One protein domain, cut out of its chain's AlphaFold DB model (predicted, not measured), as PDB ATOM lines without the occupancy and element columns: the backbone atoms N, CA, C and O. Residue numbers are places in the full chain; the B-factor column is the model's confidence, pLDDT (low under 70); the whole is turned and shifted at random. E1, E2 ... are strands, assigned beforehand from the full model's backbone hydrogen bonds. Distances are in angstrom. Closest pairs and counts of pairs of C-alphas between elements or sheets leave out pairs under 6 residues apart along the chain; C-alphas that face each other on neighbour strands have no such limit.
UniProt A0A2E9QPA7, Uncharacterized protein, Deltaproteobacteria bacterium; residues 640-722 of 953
ATOM      1  N   LYS A 640      24.105   4.452  93.852       67.38
ATOM      2  CA  LYS A 640      23.526   5.671  93.249       67.38
ATOM      3  C   LYS A 640      24.021   5.958  91.822       67.38
ATOM      4  O   LYS A 640      24.847   6.833  91.580       67.38
ATOM      5  N   THR A 641      23.496   5.236  90.841       63.69
ATOM      6  CA  THR A 641      23.923   5.321  89.430       63.69
ATOM      7  C   THR A 641      22.937   6.074  88.547       63.69
ATOM      8  O   THR A 641      23.315   6.542  87.475       63.69
ATOM      9  N   GLN A 642      21.689   6.218  88.988       76.69
ATOM     10  CA  GLN A 642      20.595   6.689  88.143       76.69
ATOM     11  C   GLN A 642      20.524   8.224  88.131       76.69
ATOM     12  O   GLN A 642      20.439   8.870  89.185       76.69
ATOM     13  N   GLY A 643      20.616   8.806  86.934       79.12
ATOM     14  CA  GLY A 643      20.481  10.241  86.707       79.12
ATOM     15  C   GLY A 643      19.015  10.676  86.613       79.12
ATOM     16  O   GLY A 643      18.111   9.842  86.677       79.12
ATOM     17  N   PRO A 644      18.751  11.985  86.471       78.50
ATOM     18  CA  PRO A 644      17.398  12.495  86.282       78.50
ATOM     19  C   PRO A 644      16.711  11.816  85.088       78.50
ATOM     20  O   PRO A 644      17.256  11.752  83.990       78.50
ATOM     21  N   GLY A 645      15.515  11.286  85.315       73.88
ATOM     22  CA  GLY A 645      14.691  10.587  84.336       73.88
ATOM     23  C   GLY A 645      15.059   9.130  84.053       73.88
ATOM     24  O   GLY A 645      14.461   8.517  83.165       73.88
ATOM     25  N   ASP A 646      15.999   8.549  84.795       81.75
ATOM     26  CA  ASP A 646      16.254   7.110  84.762       81.75
ATOM     27  C   ASP A 646      15.323   6.351  85.722       81.75
ATOM     28  O   ASP A 646      14.945   6.890  86.769       81.75
ATOM     29  N   PRO A 647      14.923   5.109  85.387       78.62
ATOM     30  CA  PRO A 647      14.055   4.317  86.243       78.62
ATOM     31  C   PRO A 647      14.770   3.944  87.549       78.62
ATOM     32  O   PRO A 647      15.860   3.368  87.556       78.62
ATOM     33  N   CYS A 648      14.120   4.226  88.669       69.44
ATOM     34  CA  CYS A 648      14.548   3.862  90.008       69.44
ATOM     35  C   CYS A 648      13.525   2.912  90.634       69.44
ATOM     36  O   CYS A 648      12.352   3.223  90.768       69.44
ATOM     37  N   GLY A 649      13.956   1.711  90.989       71.19
ATOM     38  CA  GLY A 649      13.147   0.744  91.734       71.19
ATOM     39  C   GLY A 649      13.924   0.330  92.969       71.19
ATOM     40  O   GLY A 649      14.032   1.082  93.930       71.19
ATOM     41  N   GLN A 650      14.584  -0.824  92.882       56.28
ATOM     42  CA  GLN A 650      15.633  -1.217  93.831       56.28
ATOM     43  C   GLN A 650      16.962  -0.456  93.630       56.28
ATOM     44  O   GLN A 650      17.899  -0.658  94.392       56.28
ATOM     45  N   LYS A 651      17.055   0.402  92.603       63.81
ATOM     46  CA  LYS A 651      18.230   1.230  92.286       63.81
ATOM     47  C   LYS A 651      18.099   2.614  92.917       63.81
ATOM     48  O   LYS A 651      17.017   3.201  92.868       63.81
ATOM     49  N   GLN A 652      19.196   3.151  93.447       70.25
ATOM     50  CA  GLN A 652      19.214   4.479  94.064       70.25
ATOM     51  C   GLN A 652      19.534   5.595  93.061       70.25
ATOM     52  O   GLN A 652      20.277   5.410  92.092       70.25
ATOM     53  N   CYS A 653      18.970   6.776  93.310       78.25
ATOM     54  CA  CYS A 653      19.212   7.973  92.513       78.25
ATOM     55  C   CYS A 653      20.503   8.681  92.933       78.25
ATOM     56  O   CYS A 653      20.836   8.690  94.118       78.25
ATOM     57  N   LYS A 654      21.207   9.296  91.972       79.94
ATOM     58  CA  LYS A 654      22.347  10.191  92.248       79.94
ATOM     59  C   LYS A 654      21.951  11.311  93.214       79.94
ATOM     60  O   LYS A 654      20.795  11.735  93.224       79.94
ATOM     61  N   ASP A 655      22.916  11.804  93.987       76.12
ATOM     62  CA  ASP A 655      22.696  12.905  94.927       76.12
ATOM     63  C   ASP A 655      22.057  14.122  94.240       76.12
ATOM     64  O   ASP A 655      22.359  14.443  93.089       76.12
ATOM     65  N   GLY A 656      21.114  14.760  94.937       74.19
ATOM     66  CA  GLY A 656      20.257  15.817  94.385       74.19
ATOM     67  C   GLY A 656      18.996  15.315  93.669       74.19
ATOM     68  O   GLY A 656      18.121  16.127  93.348       74.19
ATOM     69  N   ASN A 657      18.849  13.996  93.488       82.31
ATOM     70  CA  ASN A 657      17.654  13.369  92.927       82.31
ATOM     71  C   ASN A 657      16.938  12.487  93.958       82.31
ATOM     72  O   ASN A 657      17.563  11.852  94.805       82.31
ATOM     73  N   VAL A 658      15.619  12.383  93.837       83.56
ATOM     74  CA  VAL A 658      14.776  11.502  94.650       83.56
ATOM     75  C   VAL A 658      14.024  10.525  93.758       83.56
ATOM     76  O   VAL A 658      13.583  10.875  92.662       83.56
ATOM     77  N   CYS A 659      13.889   9.281  94.219       84.50
ATOM     78  CA  CYS A 659      13.117   8.281  93.501       84.50
ATOM     79  C   CYS A 659      11.625   8.518  93.720       84.50
ATOM     80  O   CYS A 659      11.104   8.260  94.808       84.50
ATOM     81  N   VAL A 660      10.932   8.997  92.691       80.75
ATOM     82  CA  VAL A 660       9.488   9.226  92.756       80.75
ATOM     83  C   VAL A 660       8.781   8.118  92.000       80.75
ATOM     84  O   VAL A 660       8.991   7.915  90.804       80.75
ATOM     85  N   ARG A 661       7.921   7.382  92.705       75.00
ATOM     86  CA  ARG A 661       7.064   6.375  92.080       75.00
ATOM     87  C   ARG A 661       6.019   7.073  91.219       75.00
ATOM     88  O   ARG A 661       5.285   7.924  91.710       75.00
ATOM     89  N   THR A 662       5.903   6.670  89.958       64.81
ATOM     90  CA  THR A 662       4.882   7.204  89.036       64.81
ATOM     91  C   THR A 662       3.472   6.732  89.380       64.81
ATOM     92  O   THR A 662       2.491   7.305  88.915       64.81
ATOM     93  N   SER A 663       3.345   5.700  90.222       63.09
ATOM     94  CA  SER A 663       2.088   5.333  90.874       63.09
ATOM     95  C   SER A 663       2.333   4.562  92.171       63.09
ATOM     96  O   SER A 663       3.356   3.898  92.331       63.09
ATOM     97  N   GLN A 664       1.363   4.590  93.089       42.28
ATOM     98  CA  GLN A 664       1.442   3.879  94.374       42.28
ATOM     99  C   GLN A 664       1.534   2.345  94.227       42.28
ATOM    100  O   GLN A 664       1.949   1.664  95.162       42.28
ATOM    101  N   THR A 665       1.182   1.797  93.058       39.56
ATOM    102  CA  THR A 665       1.219   0.355  92.755       39.56
ATOM    103  C   THR A 665       2.428  -0.074  91.923       39.56
ATOM    104  O   THR A 665       2.597  -1.266  91.684       39.56
ATOM    105  N   SER A 666       3.250   0.870  91.455       51.12
ATOM    106  CA  SER A 666       4.452   0.578  90.674       51.12
ATOM    107  C   SER A 666       5.644   0.302  91.593       51.12
ATOM    108  O   SER A 666       5.917   1.073  92.514       51.12
ATOM    109  N   THR A 667       6.374  -0.784  91.326       51.53
ATOM    110  CA  THR A 667       7.736  -1.008  91.852       51.53
ATOM    111  C   THR A 667       8.769  -0.117  91.164       51.53
ATOM    112  O   THR A 667       9.886   0.021  91.659       51.53
ATOM    113  N   ASP A 668       8.372   0.499  90.051       63.78
ATOM    114  CA  ASP A 668       9.200   1.303  89.168       63.78
ATOM    115  C   ASP A 668       8.866   2.785  89.415       63.78
ATOM    116  O   ASP A 668       7.736   3.242  89.211       63.78
ATOM    117  N   GLY A 669       9.827   3.535  89.932       78.69
ATOM    118  CA  GLY A 669       9.846   4.992  89.983       78.69
ATOM    119  C   GLY A 669      10.846   5.561  88.986       78.69
ATOM    120  O   GLY A 669      11.482   4.818  88.241       78.69
ATOM    121  N   TYR A 670      10.986   6.882  88.966       85.06
ATOM    122  CA  TYR A 670      12.027   7.567  88.203       85.06
ATOM    123  C   TYR A 670      12.765   8.549  89.102       85.06
ATOM    124  O   TYR A 670      12.179   9.155  90.005       85.06
ATOM    125  N   CYS A 671      14.065   8.688  88.872       87.88
ATOM    126  CA  CYS A 671      14.867   9.669  89.578       87.88
ATOM    127  C   CYS A 671      14.495  11.067  89.103       87.88
ATOM    128  O   CYS A 671      14.644  11.383  87.927       87.88
ATOM    129  N   LEU A 672      14.026  11.915  90.010       88.31
ATOM    130  CA  LEU A 672      13.696  13.305  89.718       88.31
ATOM    131  C   LEU A 672      14.611  14.231  90.498       88.31
ATOM    132  O   LEU A 672      14.833  14.009  91.686       88.31
ATOM    133  N   ARG A 673      15.097  15.294  89.851       87.12
ATOM    134  CA  ARG A 673      15.809  16.365  90.554       87.12
ATOM    135  C   ARG A 673      14.905  17.007  91.585       87.12
ATOM    136  O   ARG A 673      13.745  17.298  91.301       87.12
ATOM    137  N   THR A 674      15.454  17.242  92.763       88.31
ATOM    138  CA  THR A 674      14.771  18.015  93.799       88.31
ATOM    139  C   THR A 674      14.858  19.514  93.505       88.31
ATOM    140  O   THR A 674      15.846  19.985  92.951       88.31
ATOM    141  N   CYS A 675      13.831  20.275  93.886       89.25
ATOM    142  CA  CYS A 675      13.804  21.741  93.782       89.25
ATOM    143  C   CYS A 675      13.375  22.393  95.104       89.25
ATOM    144  O   CYS A 675      12.278  22.950  95.211       89.25
ATOM    145  N   PRO A 676      14.227  22.358  96.143       84.69
ATOM    146  CA  PRO A 676      13.892  22.931  97.447       84.69
ATOM    147  C   PRO A 676      13.584  24.435  97.377       84.69
ATOM    148  O   PRO A 676      12.743  24.926  98.125       84.69
ATOM    149  N   SER A 677      14.224  25.153  96.448       85.31
ATOM    150  CA  SER A 677      14.041  26.590  96.205       85.31
ATOM    151  C   SER A 677      12.734  26.948  95.488       85.31
ATOM    152  O   SER A 677      12.435  28.129  95.335       85.31
ATOM    153  N   GLY A 678      11.965  25.963  95.010       87.88
ATOM    154  CA  GLY A 678      10.798  26.201  94.155       87.88
ATOM    155  C   GLY A 678      11.132  26.442  92.677       87.88
ATOM    156  O   GLY A 678      10.220  26.630  91.877       87.88
ATOM    157  N   THR A 679      12.411  26.415  92.296       88.81
ATOM    158  CA  THR A 679      12.885  26.615  90.918       88.81
ATOM    159  C   THR A 679      13.725  25.431  90.446       88.81
ATOM    160  O   THR A 679      14.419  24.799  91.241       88.81
ATOM    161  N   CYS A 680      13.647  25.115  89.150       88.12
ATOM    162  CA  CYS A 680      14.372  24.007  88.535       88.12
ATOM    163  C   CYS A 680      15.604  24.503  87.781       88.12
ATOM    164  O   CYS A 680      15.491  25.324  86.872       88.12
ATOM    165  N   ASP A 681      16.774  23.989  88.153       83.44
ATOM    166  CA  ASP A 681      18.087  24.450  87.689       83.44
ATOM    167  C   ASP A 681      18.350  24.202  86.192       83.44
ATOM    168  O   ASP A 681      19.079  24.960  85.557       83.44
ATOM    169  N   ILE A 682      17.705  23.191  85.606       86.19
ATOM    170  CA  ILE A 682      17.756  22.872  84.164       86.19
ATOM    171  C   ILE A 682      16.391  23.019  83.471       86.19
ATOM    172  O   ILE A 682      16.135  22.415  82.427       86.19
ATOM    173  N   GLY A 683      15.505  23.836  84.044       87.56
ATOM    174  CA  GLY A 683      14.129  24.010  83.583       87.56
ATOM    175  C   GLY A 683      13.177  22.913  84.070       87.56
ATOM    176  O   GLY A 683      13.554  21.994  84.796       87.56
ATOM    177  N   GLY A 684      11.908  23.044  83.700       91.00
ATOM    178  CA  GLY A 684      10.782  22.285  84.227       91.00
ATOM    179  C   GLY A 684       9.949  23.089  85.226       91.00
ATOM    180  O   GLY A 684      10.241  24.238  85.554       91.00
ATOM    181  N   ILE A 685       8.880  22.466  85.705       90.81
ATOM    182  CA  ILE A 685       7.988  22.984  86.737       90.81
ATOM    183  C   ILE A 685       8.329  22.260  88.038       90.81
ATOM    184  O   ILE A 685       8.325  21.029  88.092       90.81
ATOM    185  N   CYS A 686       8.628  23.028  89.084       92.75
ATOM    186  CA  CYS A 686       8.826  22.487  90.420       92.75
ATOM    187  C   CYS A 686       7.467  22.134  91.037       92.75
ATOM    188  O   CYS A 686       6.621  23.013  91.210       92.75
ATOM    189  N   GLN A 687       7.250  20.861  91.357       89.75
ATOM    190  CA  GLN A 687       5.985  20.352  91.880       89.75
ATOM    191  C   GLN A 687       6.195  19.528  93.155       89.75
ATOM    192  O   GLN A 687       7.207  18.848  93.320       89.75
ATOM    193  N   ASP A 688       5.224  19.583  94.065       83.31
ATOM    194  CA  ASP A 688       5.232  18.790  95.293       83.31
ATOM    195  C   ASP A 688       4.978  17.298  94.988       83.31
ATOM    196  O   ASP A 688       3.998  16.938  94.332       83.31
ATOM    197  N   ALA A 689       5.851  16.422  95.490       72.31
ATOM    198  CA  ALA A 689       5.761  14.965  95.386       72.31
ATOM    199  C   ALA A 689       5.909  14.334  96.781       72.31
ATOM    200  O   ALA A 689       6.967  13.840  97.172       72.31
ATOM    201  N   GLY A 690       4.830  14.373  97.566       77.56
ATOM    202  CA  GLY A 690       4.863  13.993  98.981       77.56
ATOM    203  C   GLY A 690       5.551  15.071  99.823       77.56
ATOM    204  O   GLY A 690       5.168  16.233  99.755       77.56
ATOM    205  N   ASN A 691       6.573  14.695 100.599       76.75
ATOM    206  CA  ASN A 691       7.317  15.620 101.474       76.75
ATOM    207  C   ASN A 691       8.509  16.308 100.778       76.75
ATOM    208  O   ASN A 691       9.299  16.983 101.434       76.75
ATOM    209  N   VAL A 692       8.678  16.106  99.470       75.81
ATOM    210  CA  VAL A 692       9.798  16.634  98.683       75.81
ATOM    211  C   VAL A 692       9.274  17.341  97.435       75.81
ATOM    212  O   VAL A 692       8.288  16.912  96.840       75.81
ATOM    213  N   LYS A 693       9.935  18.430  97.035       86.12
ATOM    214  CA  LYS A 693       9.655  19.147  95.785       86.12
ATOM    215  C   LYS A 693      10.562  18.642  94.677       86.12
ATOM    216  O   LYS A 693      11.769  18.528  94.900       86.12
ATOM    217  N   VAL A 694      10.006  18.370  93.502       90.81
ATOM    218  CA  VAL A 694      10.728  17.784  92.366       90.81
ATOM    219  C   VAL A 694      10.458  18.508  91.051       90.81
ATOM    220  O   VAL A 694       9.385  19.064  90.841       90.81
ATOM    221  N   CYS A 695      11.438  18.481  90.153       90.94
ATOM    222  CA  CYS A 695      11.362  19.078  88.827       90.94
ATOM    223  C   CYS A 695      10.781  18.115  87.801       90.94
ATOM    224  O   CYS A 695      11.346  17.042  87.562       90.94
ATOM    225  N   ILE A 696       9.698  18.533  87.148       91.31
ATOM    226  CA  ILE A 696       9.056  17.781  86.069       91.31
ATOM    227  C   ILE A 696       8.897  18.624  84.804       91.31
ATOM    228  O   ILE A 696       8.840  19.849  84.854       91.31
ATOM    229  N   CYS A 697       8.772  17.979  83.653       91.50
ATOM    230  CA  CYS A 697       8.469  18.626  82.379       91.50
ATOM    231  C   CYS A 697       7.398  17.825  81.630       91.50
ATOM    232  O   CYS A 697       7.336  16.611  81.749       91.50
ATOM    233  N   GLY A 698       6.533  18.488  80.875       85.88
ATOM    234  CA  GLY A 698       5.580  17.886  79.934       85.88
ATOM    235  C   GLY A 698       6.025  17.993  78.472       85.88
ATOM    236  O   GLY A 698       5.479  17.310  77.611       85.88
ATOM    237  N   SER A 699       7.025  18.826  78.172       88.00
ATOM    238  CA  SER A 699       7.667  18.911  76.857       88.00
ATOM    239  C   SER A 699       9.092  19.453  76.964       88.00
ATOM    240  O   SER A 699       9.451  20.097  77.953       88.00
ATOM    241  N   SER A 700       9.915  19.227  75.933       86.88
ATOM    242  CA  SER A 700      11.296  19.739  75.893       86.88
ATOM    243  C   SER A 700      11.371  21.269  75.907       86.88
ATOM    244  O   SER A 700      12.364  21.812  76.364       86.88
ATOM    245  N   ALA A 701      10.306  21.973  75.503       85.00
ATOM    246  CA  ALA A 701      10.245  23.438  75.558       85.00
ATOM    247  C   ALA A 701      10.255  23.996  76.992       85.00
ATOM    248  O   ALA A 701      10.521  25.176  77.196       85.00
ATOM    249  N   GLN A 702       9.941  23.164  77.987       90.19
ATOM    250  CA  GLN A 702       9.975  23.558  79.393       90.19
ATOM    251  C   GLN A 702      11.365  23.387  80.012       90.19
ATOM    252  O   GLN A 702      11.569  23.832  81.136       90.19
ATOM    253  N   CYS A 703      12.306  22.760  79.306       87.81
ATOM    254  CA  CYS A 703      13.673  22.561  79.766       87.81
ATOM    255  C   CYS A 703      14.576  23.705  79.289       87.81
ATOM    256  O   CYS A 703      14.486  24.159  78.150       87.81
ATOM    257  N   SER A 704      15.459  24.170  80.167       82.00
ATOM    258  CA  SER A 704      16.394  25.263  79.882       82.00
ATOM    259  C   SER A 704      17.687  24.721  79.262       82.00
ATOM    260  O   SER A 704      17.986  23.532  79.374       82.00
ATOM    261  N   ASN A 705      18.478  25.590  78.621       72.88
ATOM    262  CA  ASN A 705      19.812  25.267  78.084       72.88
ATOM    263  C   ASN A 705      19.840  24.094  77.082       72.88
ATOM    264  O   ASN A 705      20.767  23.288  77.092       72.88
ATOM    265  N   GLY A 706      18.811  23.972  76.237       66.56
ATOM    266  CA  GLY A 706      18.731  22.899  75.238       66.56
ATOM    267  C   GLY A 706      18.459  21.508  75.826       66.56
ATOM    268  O   GLY A 706      18.671  20.506  75.147       66.56
ATOM    269  N   GLY A 707      18.006  21.426  77.082       76.25
ATOM    270  CA  GLY A 707      17.631  20.160  77.706       76.25
ATOM    271  C   GLY A 707      16.440  19.490  77.015       76.25
ATOM    272  O   GLY A 707      15.518  20.146  76.535       76.25
ATOM    273  N   THR A 708      16.426  18.158  77.000       83.56
ATOM    274  CA  THR A 708      15.299  17.372  76.476       83.56
ATOM    275  C   THR A 708      14.439  16.847  77.611       83.56
ATOM    276  O   THR A 708      14.955  16.313  78.598       83.56
ATOM    277  N   CYS A 709      13.119  16.953  77.456       87.75
ATOM    278  CA  CYS A 709      12.188  16.367  78.403       87.75
ATOM    279  C   CYS A 709      12.024  14.875  78.116       87.75
ATOM    280  O   CYS A 709      11.369  14.480  77.150       87.75
ATOM    281  N   LYS A 710      12.615  14.036  78.964       87.19
ATOM    282  CA  LYS A 710      12.474  12.583  78.879       87.19
ATOM    283  C   LYS A 710      11.153  12.182  79.532       87.19
ATOM    284  O   LYS A 710      11.101  11.980  80.745       87.19
ATOM    285  N   ILE A 711      10.085  12.138  78.734       82.81
ATOM    286  CA  ILE A 711       8.742  11.735  79.175       82.81
ATOM    287  C   ILE A 711       8.763  10.274  79.625       82.81
ATOM    288  O   ILE A 711       9.291   9.408  78.925       82.81
ATOM    289  N   PHE A 712       8.204   9.994  80.801       80.56
ATOM    290  CA  PHE A 712       8.171   8.635  81.335       80.56
ATOM    291  C   PHE A 712       7.098   7.803  80.640       80.56
ATOM    292  O   PHE A 712       5.983   8.263  80.392       80.56
ATOM    293  N   THR A 713       7.413   6.540  80.362       65.06
ATOM    294  CA  THR A 713       6.495   5.622  79.686       65.06
ATOM    295  C   THR A 713       5.185   5.493  80.469       65.06
ATOM    296  O   THR A 713       5.177   5.016  81.604       65.06
ATOM    297  N   GLY A 714       4.070   5.902  79.854       60.28
ATOM    298  CA  GLY A 714       2.723   5.783  80.425       60.28
ATOM    299  C   GLY A 714       2.205   7.002  81.201       60.28
ATOM    300  O   GLY A 714       1.120   6.910  81.774       60.28
ATOM    301  N   VAL A 715       2.925   8.132  81.218       71.50
ATOM    302  CA  VAL A 715       2.455   9.406  81.804       71.50
ATOM    303  C   VAL A 715       2.852  10.610  80.936       71.50
ATOM    304  O   VAL A 715       3.789  10.535  80.156       71.50
ATOM    305  N   ASN A 716       2.149  11.741  81.081       79.75
ATOM    306  CA  ASN A 716       2.391  12.972  80.301       79.75
ATOM    307  C   ASN A 716       3.447  13.906  80.927       79.75
ATOM    308  O   ASN A 716       3.453  15.106  80.658       79.75
ATOM    309  N   TYR A 717       4.299  13.383  81.806       83.25
ATOM    310  CA  TYR A 717       5.357  14.141  82.462       83.25
ATOM    311  C   TYR A 717       6.666  13.345  82.473       83.25
ATOM    312  O   TYR A 717       6.676  12.116  82.395       83.25
ATOM    313  N   GLY A 718       7.776  14.063  82.532       86.88
ATOM    314  CA  GLY A 718       9.138  13.575  82.403       86.88
ATOM    315  C   GLY A 718      10.112  14.387  83.242       86.88
ATOM    316  O   GLY A 718       9.707  15.251  84.022       86.88
ATOM    317  N   SER A 719      11.406  14.131  83.065       89.50
ATOM    318  CA  SER A 719      12.474  14.939  83.665       89.50
ATOM    319  C   SER A 719      13.317  15.598  82.583       89.50
ATOM    320  O   SER A 719      13.597  14.986  81.548       89.50
ATOM    321  N   CYS A 720      13.724  16.844  82.822       86.06
ATOM    322  CA  CYS A 720      14.692  17.510  81.967       86.06
ATOM    323  C   CYS A 720      16.045  16.809  82.110       86.06
ATOM    324  O   CYS A 720      16.510  16.541  83.216       86.06
ATOM    325  N   THR A 721      16.668  16.498  80.978       84.88
ATOM    326  CA  THR A 721      17.973  15.839  80.920       84.88
ATOM    327  C   THR A 721      18.940  16.688  80.112       84.88
ATOM    328  O   THR A 721      18.592  17.225  79.061       84.88
ATOM    329  N   THR A 722      20.163  16.818  80.618       71.88
ATOM    330  CA  THR A 722      21.284  17.425  79.902       71.88
ATOM    331  C   THR A 722      21.963  16.319  79.095       71.88
ATOM    332  O   THR A 722      22.693  15.519  79.675       71.88
TER     333      THR A 722
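What this domain is: This is residues 640 to 722 of the 953 residues of an uncharacterized protein of Deltaproteobacteria bacterium (UniProt A0A2E9QPA7). With little regular structure, this is a rounded cluster of three small antiparallel hairpins, E1-E2, E3-E4 and E5-E6, joined by loops, with E2, E4 and E6 coming close together. The 83 printed residues hold six named strands, E1 to E6 in chain order, and no named helix: all strand, but with only 28 residues in named elements. It is compact, with a radius of gyration of the C-alphas of 11.4 A and spans of 31 by 26 by 22 A.

Where its parts are: E1, residues 657 to 661, 12.7 A, begins at C-alpha 657 (17.654, 13.369, 92.927). E2 is 669 to 673, 12.9 A; E3 685 to 689, 12.0 A; E4 692 to 696, 12.7 A; E5 708 to 711, 9.1 A. E6, 718 to 721, 9.2 A, ends at C-alpha 721 (17.973, 15.839, 80.920).

How they stand to each other: Within hydrogen-bond range are N 658 and O 672 of hairpin E1-E2, 2.8 A, N 687 and O 694 of E3-E4, 2.8 A, and N 710 and O 719 of E5-E6, 2.9 A. Residues 647 to 648 pair antiparallel with 669 to 670 of E2. The closest C-alphas of E2 and E4 are Arg 673 and Cys 695, 5.5 A; of E4 and E6, Ile 696 and Ser 719, 5.1 A. E1 and E5 are apart.

The domain as a whole: The printed part has no cut. Links E2 to E3 and E4 to E5 are long. Fifteen residues, among them 662 to 668, have pLDDT under 70.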